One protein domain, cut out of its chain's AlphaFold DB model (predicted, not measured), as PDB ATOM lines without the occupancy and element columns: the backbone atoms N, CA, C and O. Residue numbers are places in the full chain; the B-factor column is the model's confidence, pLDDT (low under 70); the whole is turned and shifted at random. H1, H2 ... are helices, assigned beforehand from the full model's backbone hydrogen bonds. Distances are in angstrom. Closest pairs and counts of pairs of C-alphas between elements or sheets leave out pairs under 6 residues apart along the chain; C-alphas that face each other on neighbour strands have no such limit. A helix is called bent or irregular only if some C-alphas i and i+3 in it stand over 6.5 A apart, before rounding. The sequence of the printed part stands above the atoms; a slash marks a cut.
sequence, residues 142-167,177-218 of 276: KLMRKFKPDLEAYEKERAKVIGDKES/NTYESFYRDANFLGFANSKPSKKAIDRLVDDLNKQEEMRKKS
ATOM      1  N   LYS A 142     -14.168  15.938  15.996       90.38
ATOM      2  CA  LYS A 142     -14.756  16.493  14.774       90.38
ATOM      3  C   LYS A 142     -13.789  17.400  14.013       90.38
ATOM      4  O   LYS A 142     -13.825  17.401  12.780       90.38
ATOM      5  N   LEU A 143     -12.974  18.189  14.715       92.06
ATOM      6  CA  LEU A 143     -11.943  19.019  14.094       92.06
ATOM      7  C   LEU A 143     -10.837  18.143  13.493       92.06
ATOM      8  O   LEU A 143     -10.489  18.342  12.333       92.06
ATOM      9  N   MET A 144     -10.383  17.119  14.217       93.00
ATOM     10  CA  MET A 144      -9.363  16.172  13.750       93.00
ATOM     11  C   MET A 144      -9.806  15.400  12.506       93.00
ATOM     12  O   MET A 144      -9.039  15.274  11.560       93.00
ATOM     13  N   ARG A 145     -11.075  14.979  12.428       93.06
ATOM     14  CA  ARG A 145     -11.638  14.353  11.214       93.06
ATOM     15  C   ARG A 145     -11.602  15.260   9.979       93.06
ATOM     16  O   ARG A 145     -11.625  14.764   8.856       93.06
ATOM     17  N   LYS A 146     -11.626  16.582  10.171       90.19
ATOM     18  CA  LYS A 146     -11.566  17.573   9.083       90.19
ATOM     19  C   LYS A 146     -10.147  18.046   8.789       90.19
ATOM     20  O   LYS A 146      -9.917  18.575   7.702       90.19
ATOM     21  N   PHE A 147      -9.243  17.895   9.749       90.44
ATOM     22  CA  PHE A 147      -7.861  18.311   9.630       90.44
ATOM     23  C   PHE A 147      -7.157  17.486   8.551       90.44
ATOM     24  O   PHE A 147      -7.274  16.262   8.504       90.44
ATOM     25  N   LYS A 148      -6.447  18.169   7.654       90.56
ATOM     26  CA  LYS A 148      -5.676  17.546   6.576       90.56
ATOM     27  C   LYS A 148      -4.223  18.000   6.700       90.56
ATOM     28  O   LYS A 148      -3.963  19.171   6.416       90.56
ATOM     29  N   PRO A 149      -3.305  17.125   7.142       91.38
ATOM     30  CA  PRO A 149      -1.901  17.480   7.273       91.38
ATOM     31  C   PRO A 149      -1.243  17.664   5.900       91.38
ATOM     32  O   PRO A 149      -1.589  16.992   4.928       91.38
ATOM     33  N   ASP A 150      -0.288  18.586   5.839       90.69
ATOM     34  CA  ASP A 150       0.520  18.875   4.655       90.69
ATOM     35  C   ASP A 150       1.757  17.962   4.662       90.69
ATOM     36  O   ASP A 150       2.766  18.268   5.301       90.69
ATOM     37  N   LEU A 151       1.636  16.789   4.030       93.06
ATOM     38  CA  LEU A 151       2.666  15.743   4.078       93.06
ATOM     39  C   LEU A 151       3.971  16.176   3.395       93.06
ATOM     40  O   LEU A 151       5.044  15.898   3.916       93.06
ATOM     41  N   GLU A 152       3.899  16.922   2.290       92.06
ATOM     42  CA  GLU A 152       5.095  17.388   1.574       92.06
ATOM     43  C   GLU A 152       5.916  18.384   2.399       92.06
ATOM     44  O   GLU A 152       7.147  18.347   2.396       92.06
ATOM     45  N   ALA A 153       5.242  19.311   3.090       88.75
ATOM     46  CA  ALA A 153       5.914  20.257   3.974       88.75
ATOM     47  C   ALA A 153       6.607  19.520   5.128       88.75
ATOM     48  O   ALA A 153       7.771  19.794   5.422       88.75
ATOM     49  N   TYR A 154       5.919  18.533   5.709       90.19
ATOM     50  CA  TYR A 154       6.464  17.683   6.760       90.19
ATOM     51  C   TYR A 154       7.683  16.877   6.287       90.19
ATOM     52  O   TYR A 154       8.702  16.850   6.970       90.19
ATOM     53  N   GLU A 155       7.626  16.262   5.105       91.81
ATOM     54  CA  GLU A 155       8.747  15.505   4.534       91.81
ATOM     55  C   GLU A 155       9.960  16.391   4.240       91.81
ATOM     56  O   GLU A 155      11.087  15.983   4.508       91.81
ATOM     57  N   LYS A 156       9.748  17.622   3.756       89.25
ATOM     58  CA  LYS A 156      10.830  18.598   3.542       89.25
ATOM     59  C   LYS A 156      11.509  18.997   4.849       89.25
ATOM     60  O   LYS A 156      12.731  19.111   4.882       89.25
ATOM     61  N   GLU A 157      10.741  19.233   5.908       85.00
ATOM     62  CA  GLU A 157      11.294  19.532   7.235       85.00
ATOM     63  C   GLU A 157      12.024  18.318   7.816       85.00
ATOM     64  O   GLU A 157      13.148  18.449   8.299       85.00
ATOM     65  N   ARG A 158      11.443  17.124   7.667       87.94
ATOM     66  CA  ARG A 158      12.050  15.860   8.090       87.94
ATOM     67  C   ARG A 158      13.367  15.575   7.361       87.94
ATOM     68  O   ARG A 158      14.328  15.153   7.993       87.94
ATOM     69  N   ALA A 159      13.430  15.808   6.051       87.00
ATOM     70  CA  ALA A 159      14.620  15.555   5.242       87.00
ATOM     71  C   ALA A 159      15.792  16.473   5.612       87.00
ATOM     72  O   ALA A 159      16.920  15.995   5.665       87.00
ATOM     73  N   LYS A 160      15.535  17.755   5.920       83.06
ATOM     74  CA  LYS A 160      16.575  18.686   6.402       83.06
ATOM     75  C   LYS A 160      17.243  18.151   7.663       83.06
ATOM     76  O   LYS A 160      18.455  18.032   7.727       83.06
ATOM     77  N   VAL A 161      16.420  17.724   8.612       79.12
ATOM     78  CA  VAL A 161      16.889  17.238   9.906       79.12
ATOM     79  C   VAL A 161      17.617  15.888   9.803       79.12
ATOM     80  O   VAL A 161      18.572  15.634  10.534       79.12
ATOM     81  N   ILE A 162      17.181  15.006   8.898       79.38
ATOM     82  CA  ILE A 162      17.875  13.735   8.642       79.38
ATOM     83  C   ILE A 162      19.201  13.972   7.904       79.38
ATOM     84  O   ILE A 162      20.186  13.332   8.253       79.38
ATOM     85  N   GLY A 163      19.249  14.895   6.938       69.00
ATOM     86  CA  GLY A 163      20.485  15.257   6.235       69.00
ATOM     87  C   GLY A 163      21.534  15.875   7.164       69.00
ATOM     88  O   GLY A 163      22.706  15.517   7.093       69.00
ATOM     89  N   ASP A 164      21.103  16.711   8.111       62.53
ATOM     90  CA  ASP A 164      21.988  17.319   9.111       62.53
ATOM     91  C   ASP A 164      22.566  16.278  10.096       62.53
ATOM     92  O   ASP A 164      23.660  16.466  10.623       62.53
ATOM     93  N   LYS A 165      21.890  15.135  10.306       62.62
ATOM     94  CA  LYS A 165      22.400  14.031  11.143       62.62
ATOM     95  C   LYS A 165      23.661  13.380  10.562       62.62
ATOM     96  O   LYS A 165      24.526  12.974  11.331       62.62
ATOM     97  N   GLU A 166      23.760  13.260   9.239       57.94
ATOM     98  CA  GLU A 166      24.936  12.674   8.573       57.94
ATOM     99  C   GLU A 166      26.125  13.647   8.508       57.94
ATOM    100  O   GLU A 166      27.260  13.205   8.344       57.94
ATOM    101  N   SER A 167      25.889  14.952   8.683       58.38
ATOM    102  CA  SER A 167      26.910  16.005   8.577       58.38
ATOM    103  C   SER A 167      27.516  16.447   9.920       58.38
ATOM    104  O   SER A 167      28.315  17.386   9.942       58.38
ATOM    105  N   ASN A 177      18.633  22.724  14.623       57.47
ATOM    106  CA  ASN A 177      18.214  21.833  13.528       57.47
ATOM    107  C   ASN A 177      18.694  20.378  13.686       57.47
ATOM    108  O   ASN A 177      18.921  19.677  12.709       57.47
ATOM    109  N   THR A 178      18.860  19.897  14.916       64.38
ATOM    110  CA  THR A 178      19.295  18.514  15.154       64.38
ATOM    111  C   THR A 178      18.141  17.512  15.014       64.38
ATOM    112  O   THR A 178      16.972  17.854  15.195       64.38
ATOM    113  N   TYR A 179      18.461  16.240  14.743       68.25
ATOM    114  CA  TYR A 179      17.510  15.113  14.769       68.25
ATOM    115  C   TYR A 179      16.641  15.083  16.034       68.25
ATOM    116  O   TYR A 179      15.424  14.900  15.962       68.25
ATOM    117  N   GLU A 180      17.263  15.370  17.175       69.69
ATOM    118  CA  GLU A 180      16.613  15.462  18.484       69.69
ATOM    119  C   GLU A 180      15.640  16.655  18.589       69.69
ATOM    120  O   GLU A 180      14.620  16.591  19.270       69.69
ATOM    121  N   SER A 181      15.897  17.742  17.852       72.00
ATOM    122  CA  SER A 181      14.998  18.902  17.761       72.00
ATOM    123  C   SER A 181      13.739  18.615  16.934       72.00
ATOM    124  O   SER A 181      12.735  19.305  17.107       72.00
ATOM    125  N   PHE A 182      13.732  17.615  16.046       78.94
ATOM    126  CA  PHE A 182      12.527  17.245  15.287       78.94
ATOM    127  C   PHE A 182      11.668  16.225  16.033       78.94
ATOM    128  O   PHE A 182      10.447  16.374  16.098       78.94
ATOM    129  N   TYR A 183      12.301  15.231  16.657       84.12
ATOM    130  CA  TYR A 183      11.643  14.248  17.520       84.12
ATOM    131  C   TYR A 183      11.758  14.661  18.991       84.12
ATOM    132  O   TYR A 183      12.436  14.016  19.779       84.12
ATOM    133  N   ARG A 184      11.102  15.772  19.341       81.94
ATOM    134  CA  ARG A 184      11.257  16.441  20.641       81.94
ATOM    135  C   ARG A 184      10.726  15.607  21.806       81.94
ATOM    136  O   ARG A 184       9.565  15.195  21.785       81.94
ATOM    137  N   ASP A 185      11.531  15.493  22.857       82.75
ATOM    138  CA  ASP A 185      11.086  15.053  24.181       82.75
ATOM    139  C   ASP A 185      10.414  16.202  24.966       82.75
ATOM    140  O   ASP A 185      10.575  17.386  24.650       82.75
ATOM    141  N   ALA A 186       9.666  15.867  26.020       83.88
ATOM    142  CA  ALA A 186       8.928  16.815  26.857       83.88
ATOM    143  C   ALA A 186       9.813  17.919  27.477       83.88
ATOM    144  O   ALA A 186       9.319  19.007  27.770       83.88
ATOM    145  N   ASN A 187      11.117  17.660  27.639       82.19
ATOM    146  CA  ASN A 187      12.088  18.594  28.218       82.19
ATOM    147  C   ASN A 187      12.744  19.540  27.189       82.19
ATOM    148  O   ASN A 187      13.624  20.328  27.542       82.19
ATOM    149  N   PHE A 188      12.352  19.482  25.913       80.88
ATOM    150  CA  PHE A 188      12.957  20.295  24.860       80.88
ATOM    151  C   PHE A 188      12.510  21.771  24.921       80.88
ATOM    152  O   PHE A 188      11.353  22.108  24.664       80.88
ATOM    153  N   LEU A 189      13.452  22.687  25.182       77.12
ATOM    154  CA  LEU A 189      13.188  24.130  25.326       77.12
ATOM    155  C   LEU A 189      13.148  24.926  24.005       77.12
ATOM    156  O   LEU A 189      12.734  26.085  23.994       77.12
ATOM    157  N   GLY A 190      13.535  24.335  22.870       73.06
ATOM    158  CA  GLY A 190      13.625  25.033  21.577       73.06
ATOM    159  C   GLY A 190      12.282  25.341  20.892       73.06
ATOM    160  O   GLY A 190      12.259  25.734  19.726       73.06
ATOM    161  N   PHE A 191      11.142  25.168  21.574       73.06
ATOM    162  CA  PHE A 191       9.820  25.539  21.045       73.06
ATOM    163  C   PHE A 191       9.673  27.058  20.852       73.06
ATOM    164  O   PHE A 191       9.046  27.487  19.882       73.06
ATOM    165  N   ALA A 192      10.291  27.859  21.724       78.94
ATOM    166  CA  ALA A 192      10.101  29.309  21.771       78.94
ATOM    167  C   ALA A 192      10.566  30.050  20.499       78.94
ATOM    168  O   ALA A 192      10.071  31.135  20.203       78.94
ATOM    169  N   ASN A 193      11.474  29.454  19.719       78.62
ATOM    170  CA  ASN A 193      12.049  30.074  18.522       78.62
ATOM    171  C   ASN A 193      11.330  29.687  17.213       78.62
ATOM    172  O   ASN A 193      11.718  30.158  16.143       78.62
ATOM    173  N   SER A 194      10.280  28.856  17.270       81.88
ATOM    174  CA  SER A 194       9.543  28.428  16.076       81.88
ATOM    175  C   SER A 194       8.679  29.560  15.514       81.88
ATOM    176  O   SER A 194       7.711  29.995  16.138       81.88
ATOM    177  N   LYS A 195       9.020  30.034  14.311       86.56
ATOM    178  CA  LYS A 195       8.261  31.056  13.581       86.56
ATOM    179  C   LYS A 195       7.510  30.395  12.419       86.56
ATOM    180  O   LYS A 195       8.122  30.158  11.375       86.56
ATOM    181  N   PRO A 196       6.211  30.078  12.569       87.31
ATOM    182  CA  PRO A 196       5.446  29.447  11.502       87.31
ATOM    183  C   PRO A 196       5.320  30.373  10.288       87.31
ATOM    184  O   PRO A 196       5.314  31.601  10.398       87.31
ATOM    185  N   SER A 197       5.180  29.774   9.107       91.69
ATOM    186  CA  SER A 197       4.916  30.524   7.880       91.69
ATOM    187  C   SER A 197       3.583  31.274   7.968       91.69
ATOM    188  O   SER A 197       2.596  30.732   8.470       91.69
ATOM    189  N   LYS A 198       3.517  32.488   7.402       93.38
ATOM    190  CA  LYS A 198       2.292  33.313   7.354       93.38
ATOM    191  C   LYS A 198       1.088  32.538   6.808       93.38
ATOM    192  O   LYS A 198       0.029  32.550   7.413       93.38
ATOM    193  N   LYS A 199       1.296  31.731   5.762       91.56
ATOM    194  CA  LYS A 199       0.251  30.878   5.170       91.56
ATOM    195  C   LYS A 199      -0.344  29.873   6.168       91.56
ATOM    196  O   LYS A 199      -1.517  29.528   6.064       91.56
ATOM    197  N   ALA A 200       0.458  29.360   7.102       90.56
ATOM    198  CA  ALA A 200      -0.018  28.438   8.133       90.56
ATOM    199  C   ALA A 200      -0.849  29.172   9.197       90.56
ATOM    200  O   ALA A 200      -1.867  28.646   9.644       90.56
ATOM    201  N   ILE A 201      -0.449  30.401   9.540       93.88
ATOM    202  CA  ILE A 201      -1.207  31.287  10.430       93.88
ATOM    203  C   ILE A 201      -2.562  31.628   9.799       93.88
ATOM    204  O   ILE A 201      -3.586  31.457  10.452       93.88
ATOM    205  N   ASP A 202      -2.584  32.013   8.522       95.75
ATOM    206  CA  ASP A 202      -3.823  32.354   7.810       95.75
ATOM    207  C   ASP A 202      -4.804  31.169   7.787       95.75
ATOM    208  O   ASP A 202      -5.976  31.323   8.125       95.75
ATOM    209  N   ARG A 203      -4.313  29.950   7.499       92.69
ATOM    210  CA  ARG A 203      -5.118  28.711   7.563       92.69
ATOM    211  C   ARG A 203      -5.750  28.503   8.947       92.69
ATOM    212  O   ARG A 203      -6.918  28.127   9.032       92.69
ATOM    213  N   LEU A 204      -4.989  28.737  10.019       92.75
ATOM    214  CA  LEU A 204      -5.478  28.607  11.394       92.75
ATOM    215  C   LEU A 204      -6.543  29.663  11.716       92.75
ATOM    216  O   LEU A 204      -7.581  29.327  12.283       92.75
ATOM    217  N   VAL A 205      -6.299  30.921  11.345       96.62
ATOM    218  CA  VAL A 205      -7.241  32.030  11.563       96.62
ATOM    219  C   VAL A 205      -8.555  31.772  10.828       96.62
ATOM    220  O   VAL A 205      -9.625  31.896  11.425       96.62
ATOM    221  N   ASP A 206      -8.492  31.324   9.575       95.69
ATOM    222  CA  ASP A 206      -9.674  30.941   8.802       95.69
ATOM    223  C   ASP A 206     -10.476  29.833   9.492       95.69
ATOM    224  O   ASP A 206     -11.709  29.873   9.528       95.69
ATOM    225  N   ASP A 207      -9.800  28.832  10.054       93.44
ATOM    226  CA  ASP A 207     -10.464  27.736  10.753       93.44
ATOM    227  C   ASP A 207     -11.070  28.170  12.095       93.44
ATOM    228  O   ASP A 207     -12.165  27.709  12.433       93.44
ATOM    229  N   LEU A 208     -10.438  29.094  12.825       94.62
ATOM    230  CA  LEU A 208     -11.017  29.707  14.027       94.62
ATOM    231  C   LEU A 208     -12.262  30.538  13.692       94.62
ATOM    232  O   LEU A 208     -13.307  30.349  14.319       94.62
ATOM    233  N   ASN A 209     -12.199  31.367  12.648       95.50
ATOM    234  CA  ASN A 209     -13.340  32.162  12.188       95.50
ATOM    235  C   ASN A 209     -14.519  31.264  11.776       95.50
ATOM    236  O   ASN A 209     -15.655  31.482  12.206       95.50
ATOM    237  N   LYS A 210     -14.257  30.176  11.037       92.31
ATOM    238  CA  LYS A 210     -15.285  29.170  10.709       92.31
ATOM    239  C   LYS A 210     -15.879  28.532  11.964       92.31
ATOM    240  O   LYS A 210     -17.086  28.291  12.015       92.31
ATOM    241  N   GLN A 211     -15.062  28.221  12.973       90.69
ATOM    242  CA  GLN A 211     -15.557  27.664  14.235       90.69
ATOM    243  C   GLN A 211     -16.463  28.655  14.971       90.69
ATOM    244  O   GLN A 211     -17.533  28.258  15.444       90.69
ATOM    245  N   GLU A 212     -16.088  29.934  15.026       91.44
ATOM    246  CA  GLU A 212     -16.926  30.980  15.609       91.44
ATOM    247  C   GLU A 212     -18.254  31.143  14.876       91.44
ATOM    248  O   GLU A 212     -19.305  31.180  15.516       91.44
ATOM    249  N   GLU A 213     -18.237  31.198  13.544       91.50
ATOM    250  CA  GLU A 213     -19.463  31.270  12.748       91.50
ATOM    251  C   GLU A 213     -20.389  30.088  13.028       91.50
ATOM    252  O   GLU A 213     -21.599  30.259  13.176       91.50
ATOM    253  N   MET A 214     -19.835  28.877  13.127       86.56
ATOM    254  CA  MET A 214     -20.618  27.681  13.428       86.56
ATOM    255  C   MET A 214     -21.209  27.711  14.842       86.56
ATOM    256  O   MET A 214     -22.326  27.226  15.027       86.56
ATOM    257  N   ARG A 215     -20.511  28.301  15.822       85.19
ATOM    258  CA  ARG A 215     -21.052  28.538  17.175       85.19
ATOM    259  C   ARG A 215     -22.158  29.599  17.160       85.19
ATOM    260  O   ARG A 215     -23.200  29.397  17.781       85.19
ATOM    261  N   LYS A 216     -21.971  30.690  16.406       85.12
ATOM    262  CA  LYS A 216     -22.955  31.780  16.235       85.12
ATOM    263  C   LYS A 216     -24.222  31.309  15.512       85.12
ATOM    264  O   LYS A 216     -25.313  31.756  15.847       85.12
ATOM    265  N   LYS A 217     -24.112  30.334  14.599       80.69
ATOM    266  CA  LYS A 217     -25.232  29.681  13.888       80.69
ATOM    267  C   LYS A 217     -26.111  28.782  14.780       80.69
ATOM    268  O   LYS A 217     -26.880  27.977  14.253       80.69
ATOM    269  N   SER A 218     -26.035  28.904  16.112       60.88
ATOM    270  CA  SER A 218     -26.983  28.277  17.042       60.88
ATOM    271  C   SER A 218     -28.412  28.577  16.586       60.88
ATOM    272  O   SER A 218     -28.863  29.720  16.579       60.88
TER     273      SER A 218
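This is residues 142 to 167 and 177 to 218 of the 276 residues of the protein "Pre-mRNA-splicing factor SYF2" of Pneumocystis jirovecii (strain SE8) (UniProt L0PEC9). This is an open, loose run of helices in a rod outline: the two long helices, H2 and H5, lie toward opposite ends of its length with no contact between them, and the stretch with the short helices H3 and H4 loops from one to the other. H3 packs on H2, while the small helix H1 lies on H5's half of the length, apart from it. The printed part has 68 residues, with five named helices in the order H1 to H5 and no named strand; its class is all helix. It is only just loose, close to extended, with a radius of gyration of the C-alphas of 16.3 A and spans of 55 by 26 by 22 A.

Start at H1, residues 142 to 146, which touches no helix. Look next at H2, residues 151 to 166: with residues 158 to 165 alone it touches H3, residues 179 to 182, and the closest C-alphas, those of Val 161 and Tyr 179, are 5.3 A apart. H3 is close to but not clearly touching H4, residues 190 to 193; their closest C-alphas, those of Ser 181 and Gly 190, are 7.4 A apart. H5, residues 198 to 216, touches no helix and is apart from H2, for instance. In H5 you will find every O i to N i+4 pair within hydrogen-bond range, in H2 11 of 12 and in H1 0 of 1, with 1 of 2 O i to N i+3 pairs within range in H1; H3 and H4 are too short for an O i to N i+4 pair.

Find C-alpha 142 at (-14.756, 16.493, 14.774), where H1 begins; it is 6.6 A long. H2 runs 22.9 A from C-alpha 151 at (2.666, 15.743, 4.078). H3 measures 5.4 A. H4 is neither bent nor irregular, but only just: C-alphas 190 and 193 are 6.1 A apart. H5 runs 26.8 A to C-alpha 216 at (-22.955, 31.780, 16.235).

The C-alphas of Ser 167 and Ser 218, the two farthest apart, are 55.9 A from each other. Residues 168 to 176 are not printed, and C-alphas 167 and 177 are 11.6 A apart across this cut, in the link from H2 to H3. Of the links that are printed whole, H1 to H2 and H4 to H5 are tight, H3 to H4 is short, and none is long. Look for pLDDT under 70 at residues 163 to 167, 177 to 180 and 218.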